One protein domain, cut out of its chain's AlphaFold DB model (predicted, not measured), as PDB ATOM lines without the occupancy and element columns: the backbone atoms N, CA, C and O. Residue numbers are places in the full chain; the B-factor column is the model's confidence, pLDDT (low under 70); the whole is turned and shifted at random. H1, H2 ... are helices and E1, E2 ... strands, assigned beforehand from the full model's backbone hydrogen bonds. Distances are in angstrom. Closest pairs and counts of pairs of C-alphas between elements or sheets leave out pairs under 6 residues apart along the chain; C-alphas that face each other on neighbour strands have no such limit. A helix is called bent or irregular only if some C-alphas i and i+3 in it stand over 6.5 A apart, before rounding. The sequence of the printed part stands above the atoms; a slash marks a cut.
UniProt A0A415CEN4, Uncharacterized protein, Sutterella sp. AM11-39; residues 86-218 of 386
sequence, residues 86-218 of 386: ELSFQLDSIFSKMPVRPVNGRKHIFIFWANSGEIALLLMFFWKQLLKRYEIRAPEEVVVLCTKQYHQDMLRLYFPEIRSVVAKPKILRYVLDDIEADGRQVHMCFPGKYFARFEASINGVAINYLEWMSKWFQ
ATOM      1  N   GLU A  86       7.113 -48.112  29.967       95.81
ATOM      2  CA  GLU A  86       8.180 -49.090  29.736       95.81
ATOM      3  C   GLU A  86       9.499 -48.654  30.387       95.81
ATOM      4  O   GLU A  86      10.206 -49.468  30.978       95.81
ATOM      5  N   LEU A  87       9.822 -47.360  30.311       95.94
ATOM      6  CA  LEU A  87      10.987 -46.792  30.974       95.94
ATOM      7  C   LEU A  87      10.887 -46.959  32.490       95.94
ATOM      8  O   LEU A  87      11.839 -47.444  33.091       95.94
ATOM      9  N   SER A  88       9.741 -46.628  33.091       95.00
ATOM     10  CA  SER A  88       9.519 -46.812  34.528       95.00
ATOM     11  C   SER A  88       9.746 -48.257  34.957       95.00
ATOM     12  O   SER A  88      10.533 -48.509  35.863       95.00
ATOM     13  N   PHE A  89       9.130 -49.209  34.252       95.19
ATOM     14  CA  PHE A  89       9.267 -50.634  34.548       95.19
ATOM     15  C   PHE A  89      10.733 -51.099  34.517       95.19
ATOM     16  O   PHE A  89      11.196 -51.803  35.416       95.19
ATOM     17  N   GLN A  90      11.497 -50.673  33.506       95.62
ATOM     18  CA  GLN A  90      12.919 -51.016  33.416       95.62
ATOM     19  C   GLN A  90      13.745 -50.332  34.514       95.62
ATOM     20  O   GLN A  90      14.641 -50.960  35.077       95.62
ATOM     21  N   LEU A  91      13.448 -49.072  34.844       95.50
ATOM     22  CA  LEU A  91      14.132 -48.346  35.915       95.50
ATOM     23  C   LEU A  91      13.861 -48.963  37.292       95.50
ATOM     24  O   LEU A  91      14.786 -49.034  38.095       95.50
ATOM     25  N   ASP A  92      12.656 -49.470  37.544       93.19
ATOM     26  CA  ASP A  92      12.320 -50.171  38.787       93.19
ATOM     27  C   ASP A  92      13.111 -51.453  38.972       93.19
ATOM     28  O   ASP A  92      13.644 -51.708  40.050       93.19
ATOM     29  N   SER A  93      13.258 -52.233  37.903       94.25
ATOM     30  CA  SER A  93      14.116 -53.413  37.935       94.25
ATOM     31  C   SER A  93      15.577 -53.030  38.212       94.25
ATOM     32  O   SER A  93      16.204 -53.594  39.114       94.25
ATOM     33  N   ILE A  94      16.098 -52.029  37.491       96.19
ATOM     34  CA  ILE A  94      17.500 -51.590  37.579       96.19
ATOM     35  C   ILE A  94      17.836 -51.010  38.960       96.19
ATOM     36  O   ILE A  94      18.879 -51.334  39.524       96.19
ATOM     37  N   PHE A  95      16.961 -50.170  39.514       95.38
ATOM     38  CA  PHE A  95      17.172 -49.468  40.783       95.38
ATOM     39  C   PHE A  95      16.432 -50.109  41.964       95.38
ATOM     40  O   PHE A  95      16.323 -49.495  43.023       95.38
ATOM     41  N   SER A  96      15.987 -51.361  41.829       92.88
ATOM     42  CA  SER A  96      15.254 -52.108  42.868       92.88
ATOM     43  C   SER A  96      15.936 -52.102  44.243       92.88
ATOM     44  O   SER A  96      15.263 -52.084  45.270       92.88
ATOM     45  N   LYS A  97      17.274 -52.067  44.277       92.62
ATOM     46  CA  LYS A  97      18.094 -52.034  45.504       92.62
ATOM     47  C   LYS A  97      18.643 -50.644  45.854       92.62
ATOM     48  O   LYS A  97      19.499 -50.521  46.722       92.62
ATOM     49  N   MET A  98      18.200 -49.598  45.158       94.38
ATOM     50  CA  MET A  98      18.687 -48.225  45.310       94.38
ATOM     51  C   MET A  98      17.505 -47.266  45.493       94.38
ATOM     52  O   MET A  98      17.128 -46.567  44.552       94.38
ATOM     53  N   PRO A  99      16.909 -47.203  46.697       91.50
ATOM     54  CA  PRO A  99      15.809 -46.283  46.951       91.50
ATOM     55  C   PRO A  99      16.258 -44.837  46.713       91.50
ATOM     56  O   PRO A  99      17.365 -44.442  47.087       91.50
ATOM     57  N   VAL A 100      15.397 -44.055  46.067       94.62
ATOM     58  CA  VAL A 100      15.633 -42.636  45.777       94.62
ATOM     59  C   VAL A 100      14.666 -41.821  46.616       94.62
ATOM     60  O   VAL A 100      13.450 -42.004  46.495       94.62
ATOM     61  N   ARG A 101      15.201 -40.946  47.470       95.69
ATOM     62  CA  ARG A 101      14.404 -40.000  48.247       95.69
ATOM     63  C   ARG A 101      13.814 -38.956  47.292       95.69
ATOM     64  O   ARG A 101      14.573 -38.349  46.541       95.69
ATOM     65  N   PRO A 102      12.490 -38.748  47.277       95.19
ATOM     66  CA  PRO A 102      11.900 -37.729  46.423       95.19
ATOM     67  C   PRO A 102      12.315 -36.314  46.842       95.19
ATOM     68  O   PRO A 102      12.387 -36.018  48.033       95.19
ATOM     69  N   VAL A 103      12.501 -35.438  45.860       94.25
ATOM     70  CA  VAL A 103      12.629 -33.985  46.021       94.25
ATOM     71  C   VAL A 103      11.433 -33.366  45.308       94.25
ATOM     72  O   VAL A 103      11.119 -33.747  44.181       94.25
ATOM     73  N   ASN A 104      10.688 -32.487  45.983       90.00
ATOM     74  CA  ASN A 104       9.451 -31.896  45.447       90.00
ATOM     75  C   ASN A 104       8.457 -32.942  44.901       90.00
ATOM     76  O   ASN A 104       7.854 -32.774  43.842       90.00
ATOM     77  N   GLY A 105       8.330 -34.069  45.610       90.69
ATOM     78  CA  GLY A 105       7.437 -35.171  45.239       90.69
ATOM     79  C   GLY A 105       7.926 -36.052  44.084       90.69
ATOM     80  O   GLY A 105       7.218 -36.984  43.713       90.69
ATOM     81  N   ARG A 106       9.125 -35.816  43.530       93.12
ATOM     82  CA  ARG A 106       9.666 -36.567  42.384       93.12
ATOM     83  C   ARG A 106      10.977 -37.268  42.721       93.12
ATOM     84  O   ARG A 106      11.840 -36.714  43.392       93.12
ATOM     85  N   LYS A 107      11.166 -38.490  42.221       95.69
ATOM     86  CA  LYS A 107      12.463 -39.192  42.282       95.69
ATOM     87  C   LYS A 107      13.328 -38.779  41.093       95.69
ATOM     88  O   LYS A 107      12.887 -38.929  39.955       95.69
ATOM     89  N   HIS A 108      14.545 -38.297  41.329       97.50
ATOM     90  CA  HIS A 108      15.411 -37.794  40.259       97.50
ATOM     91  C   HIS A 108      16.364 -38.877  39.746       97.50
ATOM     92  O   HIS A 108      17.143 -39.458  40.504       97.50
ATOM     93  N   ILE A 109      16.317 -39.131  38.437       97.75
ATOM     94  CA  ILE A 109      17.189 -40.095  37.761       97.75
ATOM     95  C   ILE A 109      17.864 -39.390  36.594       97.75
ATOM     96  O   ILE A 109      17.184 -38.918  35.690       97.75
ATOM     97  N   PHE A 110      19.193 -39.346  36.579       98.12
ATOM     98  CA  PHE A 110      19.942 -38.857  35.420       98.12
ATOM     99  C   PHE A 110      20.418 -40.023  34.570       98.12
ATOM    100  O   PHE A 110      20.902 -41.024  35.093       98.12
ATOM    101  N   ILE A 111      20.322 -39.893  33.252       97.94
ATOM    102  CA  ILE A 111      20.757 -40.925  32.314       97.94
ATOM    103  C   ILE A 111      21.915 -40.389  31.484       97.94
ATOM    104  O   ILE A 111      21.747 -39.502  30.654       97.94
ATOM    105  N   PHE A 112      23.101 -40.969  31.674       97.31
ATOM    106  CA  PHE A 112      24.291 -40.636  30.894       97.31
ATOM    107  C   PHE A 112      24.279 -41.412  29.580       97.31
ATOM    108  O   PHE A 112      24.744 -42.561  29.513       97.31
ATOM    109  N   TRP A 113      23.754 -40.778  28.527       91.69
ATOM    110  CA  TRP A 113      23.632 -41.345  27.183       91.69
ATOM    111  C   TRP A 113      24.425 -40.555  26.131       91.69
ATOM    112  O   TRP A 113      23.900 -40.130  25.111       91.69
ATOM    113  N   ALA A 114      25.735 -40.429  26.345       91.44
ATOM    114  CA  ALA A 114      26.631 -39.748  25.411       91.44
ATOM    115  C   ALA A 114      27.941 -40.512  25.188       91.44
ATOM    116  O   ALA A 114      28.071 -41.677  25.584       91.44
ATOM    117  N   ASN A 115      28.892 -39.884  24.497       90.19
ATOM    118  CA  ASN A 115      30.278 -40.334  24.448       90.19
ATOM    119  C   ASN A 115      31.058 -39.777  25.646       90.19
ATOM    120  O   ASN A 115      30.531 -39.009  26.448       90.19
ATOM    121  N   SER A 116      32.305 -40.222  25.808       92.69
ATOM    122  CA  SER A 116      33.106 -39.851  26.976       92.69
ATOM    123  C   SER A 116      33.346 -38.347  27.090       92.69
ATOM    124  O   SER A 116      33.370 -37.852  28.209       92.69
ATOM    125  N   GLY A 117      33.445 -37.627  25.968       94.75
ATOM    126  CA  GLY A 117      33.710 -36.189  25.965       94.75
ATOM    127  C   GLY A 117      32.592 -35.371  26.606       94.75
ATOM    128  O   GLY A 117      32.842 -34.612  27.540       94.75
ATOM    129  N   GLU A 118      31.343 -35.577  26.183       95.88
ATOM    130  CA  GLU A 118      30.198 -34.855  26.748       95.88
ATOM    131  C   GLU A 118      29.985 -35.194  28.228       95.88
ATOM    132  O   GLU A 118      29.687 -34.306  29.023       95.88
ATOM    133  N   ILE A 119      30.165 -36.461  28.626       97.62
ATOM    134  CA  ILE A 119      30.049 -36.844  30.041       97.62
ATOM    135  C   ILE A 119      31.186 -36.241  30.872       97.62
ATOM    136  O   ILE A 119      30.931 -35.761  31.975       97.62
ATOM    137  N   ALA A 120      32.416 -36.208  30.358       97.31
ATOM    138  CA  ALA A 120      33.535 -35.581  31.052       97.31
ATOM    139  C   ALA A 120      33.265 -34.093  31.307       97.31
ATOM    140  O   ALA A 120      33.326 -33.646  32.450       97.31
ATOM    141  N   LEU A 121      32.869 -33.345  30.275       97.75
ATOM    142  CA  LEU A 121      32.560 -31.922  30.407       97.75
ATOM    143  C   LEU A 121      31.326 -31.650  31.272       97.75
ATOM    144  O   LEU A 121      31.315 -30.681  32.033       97.75
ATOM    145  N   LEU A 122      30.303 -32.509  31.196       98.06
ATOM    146  CA  LEU A 122      29.138 -32.461  32.083       98.06
ATOM    147  C   LEU A 122      29.585 -32.510  33.544       98.06
ATOM    148  O   LEU A 122      29.229 -31.625  34.321       98.06
ATOM    149  N   LEU A 123      30.386 -33.517  33.899       98.00
ATOM    150  CA  LEU A 123      30.888 -33.717  35.257       98.00
ATOM    151  C   LEU A 123      31.824 -32.587  35.699       98.00
ATOM    152  O   LEU A 123      31.713 -32.118  36.830       98.00
ATOM    153  N   MET A 124      32.693 -32.115  34.802       96.81
ATOM    154  CA  MET A 124      33.660 -31.057  35.092       96.81
ATOM    155  C   MET A 124      33.010 -29.694  35.330       96.81
ATOM    156  O   MET A 124      33.435 -28.993  36.242       96.81
ATOM    157  N   PHE A 125      32.008 -29.299  34.536       97.75
ATOM    158  CA  PHE A 125      31.553 -27.899  34.494       97.75
ATOM    159  C   PHE A 125      30.084 -27.673  34.874       97.75
ATOM    160  O   PHE A 125      29.734 -26.581  35.332       97.75
ATOM    161  N   PHE A 126      29.213 -28.673  34.706       98.12
ATOM    162  CA  PHE A 126      27.759 -28.468  34.772       98.12
ATOM    163  C   PHE A 126      27.057 -29.295  35.854       98.12
ATOM    164  O   PHE A 126      26.015 -28.873  36.352       98.12
ATOM    165  N   TRP A 127      27.618 -30.430  36.272       97.62
ATOM    166  CA  TRP A 127      26.940 -31.400  37.137       97.62
ATOM    167  C   TRP A 127      26.459 -30.808  38.464       97.62
ATOM    168  O   TRP A 127      25.274 -30.891  38.778       97.62
ATOM    169  N   LYS A 128      27.331 -30.106  39.201       96.62
ATOM    170  CA  LYS A 128      26.949 -29.443  40.465       96.62
ATOM    171  C   LYS A 128      25.813 -28.432  40.282       96.62
ATOM    172  O   LYS A 128      24.932 -28.327  41.130       96.62
ATOM    173  N   GLN A 129      25.828 -27.689  39.176       97.25
ATOM    174  CA  GLN A 129      24.792 -26.702  38.870       97.25
ATOM    175  C   GLN A 129      23.461 -27.375  38.508       97.25
ATOM    176  O   GLN A 129      22.410 -26.886  38.914       97.25
ATOM    177  N   LEU A 130      23.501 -28.508  37.797       96.69
ATOM    178  CA  LEU A 130      22.312 -29.307  37.497       96.69
ATOM    179  C   LEU A 130      21.685 -29.893  38.763       96.69
ATOM    180  O   LEU A 130      20.478 -29.769  38.938       96.69
ATOM    181  N   LEU A 131      22.488 -30.458  39.671       96.88
ATOM    182  CA  LEU A 131      21.978 -30.940  40.959       96.88
ATOM    183  C   LEU A 131      21.301 -29.804  41.740       96.88
ATOM    184  O   LEU A 131      20.164 -29.954  42.183       96.88
ATOM    185  N   LYS A 132      21.944 -28.628  41.808       96.75
ATOM    186  CA  LYS A 132      21.383 -27.441  42.468       96.75
ATOM    187  C   LYS A 132      20.075 -26.962  41.829       96.75
ATOM    188  O   LYS A 132      19.162 -26.597  42.562       96.75
ATOM    189  N   ARG A 133      19.972 -26.958  40.493       95.44
ATOM    190  CA  ARG A 133      18.751 -26.557  39.765       95.44
ATOM    191  C   ARG A 133      17.537 -27.379  40.187       95.44
ATOM    192  O   ARG A 133      16.447 -26.833  40.271       95.44
ATOM    193  N   TYR A 134      17.736 -28.670  40.420       95.00
ATOM    194  CA  TYR A 134      16.674 -29.585  40.830       95.00
ATOM    195  C   TYR A 134      16.603 -29.774  42.347       95.00
ATOM    196  O   TYR A 134      15.986 -30.726  42.808       95.00
ATOM    197  N   GLU A 135      17.241 -28.882  43.111       96.31
ATOM    198  CA  GLU A 135      17.231 -28.870  44.576       96.31
ATOM    199  C   GLU A 135      17.748 -30.162  45.225       96.31
ATOM    200  O   GLU A 135      17.472 -30.430  46.391       96.31
ATOM    201  N   ILE A 136      18.560 -30.927  44.493       96.81
ATOM    202  CA  ILE A 136      19.212 -32.138  44.984       96.81
ATOM    203  C   ILE A 136      20.388 -31.714  45.863       96.81
ATOM    204  O   ILE A 136      21.337 -31.075  45.397       96.81
ATOM    205  N   ARG A 137      20.318 -32.063  47.147       95.19
ATOM    206  CA  ARG A 137      21.290 -31.689  48.187       95.19
ATOM    207  C   ARG A 137      21.969 -32.899  48.814       95.19
ATOM    208  O   ARG A 137      23.034 -32.734  49.404       95.19
ATOM    209  N   ALA A 138      21.378 -34.085  48.687       95.19
ATOM    210  CA  ALA A 138      21.896 -35.316  49.268       95.19
ATOM    211  C   ALA A 138      22.039 -36.444  48.223       95.19
ATOM    212  O   ALA A 138      21.239 -36.526  47.287       95.19
ATOM    213  N   PRO A 139      23.016 -37.357  48.369       93.75
ATOM    214  CA  PRO A 139      23.211 -38.460  47.422       93.75
ATOM    215  C   PRO A 139      22.050 -39.467  47.369       93.75
ATOM    216  O   PRO A 139      21.885 -40.203  46.394       93.75
ATOM    217  N   GLU A 140      21.217 -39.519  48.408       95.69
ATOM    218  CA  GLU A 140      20.035 -40.381  48.467       95.69
ATOM    219  C   GLU A 140      18.896 -39.867  47.573       95.69
ATOM    220  O   GLU A 140      17.999 -40.634  47.222       95.69
ATOM    221  N   GLU A 141      18.940 -38.596  47.173       96.88
ATOM    222  CA  GLU A 141      17.904 -37.918  46.381       96.88
ATOM    223  C   GLU A 141      18.058 -38.117  44.870       96.88
ATOM    224  O   GLU A 141      17.179 -37.752  44.088       96.88
ATOM    225  N   VAL A 142      19.174 -38.714  44.447       97.62
ATOM    226  CA  VAL A 142      19.498 -38.908  43.038       97.62
ATOM    227  C   VAL A 142      20.169 -40.252  42.799       97.62
ATOM    228  O   VAL A 142      20.910 -40.771  43.635       97.62
ATOM    229  N   VAL A 143      19.915 -40.817  41.625       97.94
ATOM    230  CA  VAL A 143      20.693 -41.929  41.070       97.94
ATOM    231  C   VAL A 143      21.032 -41.649  39.615       97.94
ATOM    232  O   VAL A 143      20.314 -40.926  38.915       97.94
ATOM    233  N   VAL A 144      22.132 -42.232  39.149       98.44
ATOM    234  CA  VAL A 144      22.587 -42.081  37.765       98.44
ATOM    235  C   VAL A 144      22.597 -43.427  37.048       98.44
ATOM    236  O   VAL A 144      23.218 -44.390  37.491       98.44
ATOM    237  N   LEU A 145      21.933 -43.489  35.897       98.31
ATOM    238  CA  LEU A 145      22.030 -44.601  34.965       98.31
ATOM    239  C   LEU A 145      23.149 -44.331  33.955       98.31
ATOM    240  O   LEU A 145      23.036 -43.481  33.070       98.31
ATOM    241  N   CYS A 146      24.227 -45.093  34.056       98.12
ATOM    242  CA  CYS A 146      25.372 -45.010  33.167       98.12
ATOM    243  C   CYS A 146      25.221 -46.006  32.010       98.12
ATOM    244  O   CYS A 146      25.233 -47.215  32.206       98.12
ATOM    245  N   THR A 147      25.139 -45.531  30.763       96.31
ATOM    246  CA  THR A 147      24.994 -46.450  29.608       96.31
ATOM    247  C   THR A 147      26.267 -47.225  29.239       96.31
ATOM    248  O   THR A 147      26.217 -48.104  28.373       96.31
ATOM    249  N   LYS A 148      27.412 -46.880  29.845       95.69
ATOM    250  CA  LYS A 148      28.746 -47.446  29.591       95.69
ATOM    251  C   LYS A 148      29.565 -47.429  30.886       95.69
ATOM    252  O   LYS A 148      29.390 -46.511  31.684       95.69
ATOM    253  N   GLN A 149      30.480 -48.388  31.061       96.50
ATOM    254  CA  GLN A 149      31.280 -48.512  32.290       96.50
ATOM    255  C   GLN A 149      32.088 -47.245  32.593       96.50
ATOM    256  O   GLN A 149      32.006 -46.705  33.690       96.50
ATOM    257  N   TYR A 150      32.750 -46.679  31.583       95.25
ATOM    258  CA  TYR A 150      33.555 -45.472  31.770       95.25
ATOM    259  C   TYR A 150      32.752 -44.248  32.239       95.25
ATOM    260  O   TYR A 150      33.320 -43.350  32.850       95.25
ATOM    261  N   HIS A 151      31.436 -44.184  31.993       97.81
ATOM    262  CA  HIS A 151      30.597 -43.118  32.549       97.81
ATOM    263  C   HIS A 151      30.518 -43.218  34.075       97.81
ATOM    264  O   HIS A 151      30.616 -42.201  34.757       97.81
ATOM    265  N   GLN A 152      30.353 -44.439  34.594       97.94
ATOM    266  CA  GLN A 152      30.344 -44.694  36.030       97.94
ATOM    267  C   GLN A 152      31.727 -44.439  36.628       97.94
ATOM    268  O   GLN A 152      31.818 -43.826  37.686       97.94
ATOM    269  N   ASP A 153      32.795 -44.846  35.941       97.50
ATOM    270  CA  ASP A 153      34.157 -44.632  36.429       97.50
ATOM    271  C   ASP A 153      34.482 -43.130  36.556       97.50
ATOM    272  O   ASP A 153      35.014 -42.694  37.577       97.50
ATOM    273  N   MET A 154      34.103 -42.317  35.557       98.06
ATOM    274  CA  MET A 154      34.249 -40.856  35.614       98.06
ATOM    275  C   MET A 154      33.385 -40.233  36.715       98.06
ATOM    276  O   MET A 154      33.866 -39.375  37.453       98.06
ATOM    277  N   LEU A 155      32.125 -40.664  36.851       98.31
ATOM    278  CA  LEU A 155      31.238 -40.178  37.910       98.31
ATOM    279  C   LEU A 155      31.830 -40.472  39.288       98.31
ATOM    280  O   LEU A 155      31.913 -39.572  40.110       98.31
ATOM    281  N   ARG A 156      32.300 -41.701  39.514       97.88
ATOM    282  CA  ARG A 156      32.909 -42.126  40.775       97.88
ATOM    283  C   ARG A 156      34.178 -41.341  41.103       97.88
ATOM    284  O   ARG A 156      34.406 -41.034  42.267       97.88
ATOM    285  N   LEU A 157      34.993 -41.006  40.102       98.06
ATOM    286  CA  LEU A 157      36.209 -40.217  40.308       98.06
ATOM    287  C   LEU A 157      35.906 -38.805  40.832       98.06
ATOM    288  O   LEU A 157      36.642 -38.305  41.679       98.06
ATOM    289  N   TYR A 158      34.853 -38.153  40.336       97.75
ATOM    290  CA  TYR A 158      34.518 -36.775  40.721       97.75
ATOM    291  C   TYR A 158      33.496 -36.677  41.864       97.75
ATOM    292  O   TYR A 158      33.577 -35.753  42.668       97.75
ATOM    293  N   PHE A 159      32.554 -37.617  41.933       97.75
ATOM    294  CA  PHE A 159      31.389 -37.619  42.822       97.75
ATOM    295  C   PHE A 159      31.110 -39.042  43.351       97.75
ATOM    296  O   PHE A 159      30.086 -39.644  43.007       97.75
ATOM    297  N   PRO A 160      32.027 -39.637  44.140       97.50
ATOM    298  CA  PRO A 160      31.899 -41.016  44.625       97.50
ATOM    299  C   PRO A 160      30.661 -41.270  45.490       97.50
ATOM    300  O   PRO A 160      30.232 -42.415  45.620       97.50
ATOM    301  N   GLU A 161      30.094 -40.225  46.083       96.62
ATOM    302  CA  GLU A 161      28.860 -40.276  46.855       96.62
ATOM    303  C   GLU A 161      27.627 -40.558  45.984       96.62
ATOM    304  O   GLU A 161      26.656 -41.149  46.456       96.62
ATOM    305  N   ILE A 162      27.659 -40.179  44.700       97.56
ATOM    306  CA  ILE A 162      26.519 -40.331  43.799       97.56
ATOM    307  C   ILE A 162      26.393 -41.786  43.353       97.56
ATOM    308  O   ILE A 162      27.222 -42.342  42.624       97.56
ATOM    309  N   ARG A 163      25.283 -42.401  43.753       97.25
ATOM    310  CA  ARG A 163      24.966 -43.792  43.432       97.25
ATOM    311  C   ARG A 163      24.638 -43.937  41.950       97.25
ATOM    312  O   ARG A 163      23.895 -43.141  41.371       97.25
ATOM    313  N   SER A 164      25.174 -44.985  41.334       97.69
ATOM    314  CA  SER A 164      24.983 -45.239  39.909       97.69
ATOM    315  C   SER A 164      24.949 -46.720  39.564       97.69
ATOM    316  O   SER A 164      25.511 -47.553  40.275       97.69
ATOM    317  N   VAL A 165      24.307 -47.038  38.441       97.69
ATOM    318  CA  VAL A 165      24.258 -48.387  37.861       97.69
ATOM    319  C   VAL A 165      24.637 -48.316  36.392       97.69
ATOM    320  O   VAL A 165      24.226 -47.398  35.681       97.69
ATOM    321  N   VAL A 166      25.395 -49.307  35.919       97.75
ATOM    322  CA  VAL A 166      25.701 -49.456  34.497       97.75
ATOM    323  C   VAL A 166      24.667 -50.361  33.843       97.75
ATOM    324  O   VAL A 166      24.634 -51.563  34.089       97.75
ATOM    325  N   ALA A 167      23.824 -49.787  32.990       96.88
ATOM    326  CA  ALA A 167      22.897 -50.541  32.159       96.88
ATOM    327  C   ALA A 167      22.504 -49.737  30.914       96.88
ATOM    328  O   ALA A 167      22.499 -48.505  30.905       96.88
ATOM    329  N   LYS A 168      22.157 -50.448  29.836       95.00
ATOM    330  CA  LYS A 168      21.757 -49.849  28.553       95.00
ATOM    331  C   LYS A 168      20.383 -50.360  28.102       95.00
ATOM    332  O   LYS A 168      20.298 -51.093  27.110       95.00
ATOM    333  N   PRO A 169      19.311 -50.004  28.832       94.12
ATOM    334  CA  PRO A 169      17.963 -50.434  28.499       94.12
ATOM    335  C   PRO A 169      17.575 -50.019  27.071       94.12
ATOM    336  O   PRO A 169      17.853 -48.903  26.626       94.12
ATOM    337  N   LYS A 170      16.947 -50.929  26.312       91.88
ATOM    338  CA  LYS A 170      16.641 -50.700  24.882       91.88
ATOM    339  C   LYS A 170      15.660 -49.544  24.675       91.88
ATOM    340  O   LYS A 170      15.730 -48.896  23.630       91.88
ATOM    341  N   ILE A 171      14.786 -49.291  25.653       92.44
ATOM    342  CA  ILE A 171      13.780 -48.224  25.609       92.44
ATOM    343  C   ILE A 171      14.409 -46.831  25.530       92.44
ATOM    344  O   ILE A 171      13.822 -45.958  24.901       92.44
ATOM    345  N   LEU A 172      15.639 -46.644  26.039       91.50
ATOM    346  CA  LEU A 172      16.334 -45.351  25.981       91.50
ATOM    347  C   LEU A 172      16.449 -44.823  24.559       91.50
ATOM    348  O   LEU A 172      16.298 -43.631  24.360       91.50
ATOM    349  N   ARG A 173      16.594 -45.706  23.558       87.25
ATOM    350  CA  ARG A 173      16.651 -45.333  22.131       87.25
ATOM    351  C   ARG A 173      15.451 -44.512  21.650       87.25
ATOM    352  O   ARG A 173      15.529 -43.932  20.572       87.25
ATOM    353  N   TYR A 174      14.357 -44.531  22.401       87.94
ATOM    354  CA  TYR A 174      13.102 -43.865  22.086       87.94
ATOM    355  C   TYR A 174      12.814 -42.677  23.000       87.94
ATOM    356  O   TYR A 174      11.859 -41.957  22.744       87.94
ATOM    357  N   VAL A 175      13.614 -42.453  24.044       89.94
ATOM    358  CA  VAL A 175      13.450 -41.303  24.935       89.94
ATOM    359  C   VAL A 175      14.093 -40.089  24.267       89.94
ATOM    360  O   VAL A 175      15.294 -40.076  24.002       89.94
ATOM    361  N   LEU A 176      13.272 -39.097  23.929       86.25
ATOM    362  CA  LEU A 176      13.668 -37.988  23.053       86.25
ATOM    363  C   LEU A 176      14.151 -36.748  23.810       86.25
ATOM    364  O   LEU A 176      14.865 -35.925  23.238       86.25
ATOM    365  N   ASP A 177      13.737 -36.615  25.065       89.25
ATOM    366  CA  ASP A 177      13.997 -35.480  25.947       89.25
ATOM    367  C   ASP A 177      13.807 -35.935  27.406       89.25
ATOM    368  O   ASP A 177      13.553 -37.120  27.656       89.25
ATOM    369  N   ASP A 178      13.911 -35.009  28.354       92.06
ATOM    370  CA  ASP A 178      13.510 -35.260  29.740       92.06
ATOM    371  C   ASP A 178      12.051 -35.744  29.802       92.06
ATOM    372  O   ASP A 178      11.179 -35.264  29.070       92.06
ATOM    373  N   ILE A 179      11.774 -36.722  30.666       93.81
ATOM    374  CA  ILE A 179      10.465 -37.377  30.724       93.81
ATOM    375  C   ILE A 179      10.049 -37.690  32.157       93.81
ATOM    376  O   ILE A 179      10.851 -38.121  32.989       93.81
ATOM    377  N   GLU A 180       8.763 -37.501  32.437       94.25
ATOM    378  CA  GLU A 180       8.139 -37.969  33.668       94.25
ATOM    379  C   GLU A 180       7.650 -39.413  33.493       94.25
ATOM    380  O   GLU A 180       6.925 -39.734  32.546       94.25
ATOM    381  N   ALA A 181       8.063 -40.296  34.400       92.44
ATOM    382  CA  ALA A 181       7.748 -41.717  34.360       92.44
ATOM    383  C   ALA A 181       7.367 -42.214  35.761       92.44
ATOM    384  O   ALA A 181       8.236 -42.570  36.557       92.44
ATOM    385  N   ASP A 182       6.061 -42.231  36.050       88.88
ATOM    386  CA  ASP A 182       5.493 -42.794  37.287       88.88
ATOM    387  C   ASP A 182       6.111 -42.174  38.562       88.88
ATOM    388  O   ASP A 182       6.791 -42.824  39.352       88.88
ATOM    389  N   GLY A 183       5.981 -40.850  38.712       87.44
ATOM    390  CA  GLY A 183       6.555 -40.108  39.847       87.44
ATOM    391  C   GLY A 183       8.087 -39.967  39.821       87.44
ATOM    392  O   GLY A 183       8.686 -39.430  40.759       87.44
ATOM    393  N   ARG A 184       8.752 -40.426  38.753       92.94
ATOM    394  CA  ARG A 184      10.184 -40.202  38.503       92.94
ATOM    395  C   ARG A 184      10.353 -39.075  37.495       92.94
ATOM    396  O   ARG A 184       9.732 -39.097  36.434       92.94
ATOM    397  N   GLN A 185      11.242 -38.138  37.798       96.38
ATOM    398  CA  GLN A 185      11.764 -37.193  36.822       96.38
ATOM    399  C   GLN A 185      13.044 -37.778  36.226       96.38
ATOM    400  O   GLN A 185      14.067 -37.875  36.913       96.38
ATOM    401  N   VAL A 186      12.981 -38.173  34.957       96.88
ATOM    402  CA  VAL A 186      14.123 -38.725  34.231       96.88
ATOM    403  C   VAL A 186      14.763 -37.631  33.387       96.88
ATOM    404  O   VAL A 186      14.145 -37.110  32.461       96.88
ATOM    405  N   HIS A 187      16.013 -37.316  33.709       96.44
ATOM    406  CA  HIS A 187      16.831 -36.317  33.029       96.44
ATOM    407  C   HIS A 187      17.736 -37.010  32.014       96.44
ATOM    408  O   HIS A 187      18.665 -37.738  32.381       96.44
ATOM    409  N   MET A 188      17.472 -36.802  30.731       94.44
ATOM    410  CA  MET A 188      18.255 -37.379  29.647       94.44
ATOM    411  C   MET A 188      19.456 -36.487  29.354       94.44
ATOM    412  O   MET A 188      19.349 -35.451  28.702       94.44
ATOM    413  N   CYS A 189      20.648 -36.898  29.788       94.75
ATOM    414  CA  CYS A 189      21.862 -36.173  29.437       94.75
ATOM    415  C   CYS A 189      22.243 -36.488  27.985       94.75
ATOM    416  O   CYS A 189      22.706 -37.593  27.690       94.75
ATOM    417  N   PHE A 190      22.088 -35.480  27.119       91.56
ATOM    418  CA  PHE A 190      22.444 -35.488  25.694       91.56
ATOM    419  C   PHE A 190      21.597 -36.449  24.834       91.56
ATOM    420  O   PHE A 190      22.130 -37.383  24.233       91.56
ATOM    421  N   PRO A 191      20.270 -36.238  24.730       88.62
ATOM    422  CA  PRO A 191      19.431 -37.025  23.827       88.62
ATOM    423  C   PRO A 191      19.844 -36.811  22.361       88.62
ATOM    424  O   PRO A 191      20.545 -35.857  22.030       88.62
ATOM    425  N   GLY A 192      19.361 -37.644  21.432       83.12
ATOM    426  CA  GLY A 192      19.700 -37.520  20.001       83.12
ATOM    427  C   GLY A 192      19.472 -36.115  19.417       83.12
ATOM    428  O   GLY A 192      20.233 -35.665  18.559       83.12
ATOM    429  N   LYS A 193      18.481 -35.395  19.954       86.00
ATOM    430  CA  LYS A 193      18.167 -33.995  19.641       86.00
ATOM    431  C   LYS A 193      19.300 -33.014  19.946       86.00
ATOM    432  O   LYS A 193      19.501 -32.069  19.186       86.00
ATOM    433  N   TYR A 194      20.058 -33.249  21.019       90.62
ATOM    434  CA  TYR A 194      21.229 -32.447  21.379       90.62
ATOM    435  C   TYR A 194      22.271 -32.471  20.257       90.62
ATOM    436  O   TYR A 194      22.665 -31.418  19.762       90.62
ATOM    437  N   PHE A 195      22.660 -33.671  19.811       87.62
ATOM    438  CA  PHE A 195      23.685 -33.850  18.780       87.62
ATOM    439  C   PHE A 195      23.222 -33.358  17.409       87.62
ATOM    440  O   PHE A 195      23.983 -32.699  16.707       87.62
ATOM    441  N   ALA A 196      21.964 -33.636  17.051       82.38
ATOM    442  CA  ALA A 196      21.392 -33.211  15.777       82.38
ATOM    443  C   ALA A 196      21.411 -31.683  15.630       82.38
ATOM    444  O   ALA A 196      21.822 -31.156  14.598       82.38
ATOM    445  N   ARG A 197      20.993 -30.967  16.681       87.00
ATOM    446  CA  ARG A 197      20.981 -29.501  16.697       87.00
ATOM    447  C   ARG A 197      22.389 -28.913  16.786       87.00
ATOM    448  O   ARG A 197      22.648 -27.908  16.132       87.00
ATOM    449  N   PHE A 198      23.287 -29.552  17.537       88.94
ATOM    450  CA  PHE A 198      24.680 -29.128  17.634       88.94
ATOM    451  C   PHE A 198      25.392 -29.181  16.283       88.94
ATOM    452  O   PHE A 198      25.882 -28.174  15.792       88.94
ATOM    453  N   GLU A 199      25.419 -30.346  15.632       83.88
ATOM    454  CA  GLU A 199      26.166 -30.497  14.382       83.88
ATOM    455  C   GLU A 199      25.547 -29.694  13.224       83.88
ATOM    456  O   GLU A 199      26.243 -29.384  12.252       83.88
ATOM    457  N   ALA A 200      24.260 -29.334  13.317       79.69
ATOM    458  CA  ALA A 200      23.596 -28.433  12.378       79.69
ATOM    459  C   ALA A 200      24.020 -26.961  12.544       79.69
ATOM    460  O   ALA A 200      23.897 -26.197  11.586       79.69
ATOM    461  N   SER A 201      24.560 -26.556  13.704       80.06
ATOM    462  CA  SER A 201      24.969 -25.164  13.940       80.06
ATOM    463  C   SER A 201      26.120 -24.715  13.037       80.06
ATOM    464  O   SER A 201      26.291 -23.518  12.838       80.06
ATOM    465  N   ILE A 202      26.890 -25.650  12.457       78.50
ATOM    466  CA  ILE A 202      27.966 -25.324  11.505       78.50
ATOM    467  C   ILE A 202      27.456 -24.540  10.289       78.50
ATOM    468  O   ILE A 202      28.203 -23.766   9.707       78.50
ATOM    469  N   ASN A 203      26.193 -24.744   9.897       75.69
ATOM    470  CA  ASN A 203      25.616 -24.106   8.712       75.69
ATOM    471  C   ASN A 203      25.334 -22.610   8.939       75.69
ATOM    472  O   ASN A 203      25.014 -21.899   7.990       75.69
ATOM    473  N   GLY A 204      25.406 -22.150  10.192       78.81
ATOM    474  CA  GLY A 204      25.351 -20.744  10.574       78.81
ATOM    475  C   GLY A 204      26.658 -20.326  11.245       78.81
ATOM    476  O   GLY A 204      27.746 -20.562  10.726       78.81
ATOM    477  N   VAL A 205      26.562 -19.715  12.427       80.19
ATOM    478  CA  VAL A 205      27.741 -19.439  13.259       80.19
ATOM    479  C   VAL A 205      28.108 -20.714  14.011       80.19
ATOM    480  O   VAL A 205      27.347 -21.171  14.865       80.19
ATOM    481  N   ALA A 206      29.270 -21.286  13.694       84.38
ATOM    482  CA  ALA A 206      29.794 -22.451  14.391       84.38
ATOM    483  C   ALA A 206      29.947 -22.143  15.888       84.38
ATOM    484  O   ALA A 206      30.707 -21.260  16.280       84.38
ATOM    485  N   ILE A 207      29.210 -22.878  16.719       91.06
ATOM    486  CA  ILE A 207      29.308 -22.809  18.174       91.06
ATOM    487  C   ILE A 207      30.192 -23.970  18.602       91.06
ATOM    488  O   ILE A 207      30.009 -25.094  18.140       91.06
ATOM    489  N   ASN A 208      31.148 -23.713  19.484       94.44
ATOM    490  CA  ASN A 208      31.964 -24.779  20.038       94.44
ATOM    491  C   ASN A 208      31.135 -25.668  20.988       94.44
ATOM    492  O   ASN A 208      30.275 -25.176  21.715       94.44
ATOM    493  N   TYR A 209      31.410 -26.971  21.023       94.25
ATOM    494  CA  TYR A 209      30.703 -27.956  21.848       94.25
ATOM    495  C   TYR A 209      30.552 -27.576  23.332       94.25
ATOM    496  O   TYR A 209      29.473 -27.784  23.883       94.25
ATOM    497  N   LEU A 210      31.549 -26.969  23.988       96.50
ATOM    498  CA  LEU A 210      31.405 -26.562  25.394       96.50
ATOM    499  C   LEU A 210      30.422 -25.388  25.560       96.50
ATOM    500  O   LEU A 210      29.594 -25.379  26.474       96.50
ATOM    501  N   GLU A 211      30.474 -24.411  24.655       95.81
ATOM    502  CA  GLU A 211      29.509 -23.307  24.615       95.81
ATOM    503  C   GLU A 211      28.105 -23.824  24.266       95.81
ATOM    504  O   GLU A 211      27.104 -23.400  24.847       95.81
ATOM    505  N   TRP A 212      28.023 -24.802  23.367       96.00
ATOM    506  CA  TRP A 212      26.775 -25.471  23.039       96.00
ATOM    507  C   TRP A 212      26.182 -26.197  24.251       96.00
ATOM    508  O   TRP A 212      24.984 -26.072  24.494       96.00
ATOM    509  N   MET A 213      26.994 -26.882  25.064       96.81
ATOM    510  CA  MET A 213      26.544 -27.473  26.332       96.81
ATOM    511  C   MET A 213      25.987 -26.411  27.284       96.81
ATOM    512  O   MET A 213      24.930 -26.615  27.880       96.81
ATOM    513  N   SER A 214      26.660 -25.262  27.394       96.88
ATOM    514  CA  SER A 214      26.194 -24.127  28.197       96.88
ATOM    515  C   SER A 214      24.824 -23.623  27.730       96.88
ATOM    516  O   SER A 214      23.916 -23.481  28.553       96.88
ATOM    517  N   LYS A 215      24.635 -23.442  26.417       95.75
ATOM    518  CA  LYS A 215      23.349 -23.059  25.810       95.75
ATOM    519  C   LYS A 215      22.274 -24.128  26.008       95.75
ATOM    520  O   LYS A 215      21.158 -23.796  26.397       95.75
ATOM    521  N   TRP A 216      22.613 -25.399  25.791       94.88
ATOM    522  CA  TRP A 216      21.690 -26.526  25.924       94.88
ATOM    523  C   TRP A 216      21.151 -26.653  27.344       94.88
ATOM    524  O   TRP A 216      19.943 -26.712  27.551       94.88
ATOM    525  N   PHE A 217      22.046 -26.650  28.332       94.88
ATOM    526  CA  PHE A 217      21.636 -26.715  29.725       94.88
ATOM    527  C   PHE A 217      21.135 -25.374  30.253       94.88
ATOM    528  O   PHE A 217      20.599 -25.359  31.355       94.88
ATOM    529  N   GLN A 218      21.295 -24.262  29.532       96.50
ATOM    530  CA  GLN A 218      21.031 -22.908  30.035       96.50
ATOM    531  C   GLN A 218      21.781 -22.645  31.353       96.50
ATOM    532  O   GLN A 218      21.211 -22.215  32.357       96.50
TER     533      GLN A 218
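AT A GLANCE: This is residues 86 to 218 of the 386 residues of an uncharacterized protein of Sutterella sp. AM11-39 (UniProt A0A415CEN4). A strongly twisted five-strand sheet makes the core, with H2 and H3 packed over one face and the shorter H1 across the other. At one end H5 runs outward from the sheet and the chain folds back through H6, giving the domain much of its length. The printed part has 133 residues, with six named helices and five named strands in the order H1 E1 H2 E2 H3 E3 H4 E4 E5 H5 H6. The sheet, E3 E2 E1 E5 E4, is mixed, and the class is mixed, helices and strands. The whole is compact, with a radius of gyration of the C-alphas of 14.7 A and spans of 46 by 29 by 29 A.

IN THESE COORDINATES: H1, residues 86 to 94, begins with C-alpha 86 at (8.180, -49.090, 29.736). E1, residues 107 to 112, is 16.5 A long. H2, residues 116 to 133, is 23.4 A long; it is irregular, with C-alphas 125 and 128 7.7 A apart, and has a kink of 65 degrees near residue 126. E2 is residues 142 to 146, H3 residues 149 to 158, 14.8 A long, E3 residues 164 to 166, H4 residues 170 to 174 and E4 residues 179 to 181. E5, residues 184 to 189, is 15.3 A long, and H5, residues 192 to 203, is 18.5 A long. H6, residues 209 to 217, ends with C-alpha 217 at (21.636, -26.715, 29.725).

HOW THE PARTS SIT: E1 is parallel to E5, with N 111 and O 187 2.9 A apart, and to E2, with N 145 and O 110 2.8 A apart. E2 and the edge strand E3 are parallel, with N 146 and O 165 2.8 A apart. E4, the other edge strand, forms an antiparallel hairpin with E5, with N 186 and O 179 2.9 A apart. E1, H2, E2 and E2, H3, E3 are strand-helix-strand units, parallel neighbour strands joined through a helix, with right-handed crossovers. The arrangement is one of three layers, a sheet with helices on both faces: H2 and H3 are on one face, at heights over the sheet of 10.2 A and 9.1 A, and H1 is on the opposite face, at a height of 8.1 A. H2, with residues 116 to 123 alone, touches H3, closest at the C-alphas of Ile 119 and His 151, 6.8 A. H1 and H4 only just touch, with 3 pairs of C-alphas within 8 A, the closest those of Leu 87 and Ile 171, 6.2 A. H5, with residues 194 to 198 alone, only just touches H6, with 3 such pairs, the closest the C-alphas of Phe 198 and Trp 212, 6.9 A. H6 is close to but not clearly touching H2, the closest C-alphas being those of Leu 121 and Leu 210, 7.4 A. Every O i to N i+4 pair is within hydrogen-bond range in H1, H3 and H6, against 11 of 14 in H2, 6 of 8 in H5 and 0 of 1 in H4, where 2 of 2 O i to N i+3 pairs are.

THE WHOLE: The C-alphas farthest apart, of Lys 97 and Gly 204, are 47.5 A apart. The printed part has no cut; the link from H1 to E1 is long. No printed residue is under 70 in pLDDT.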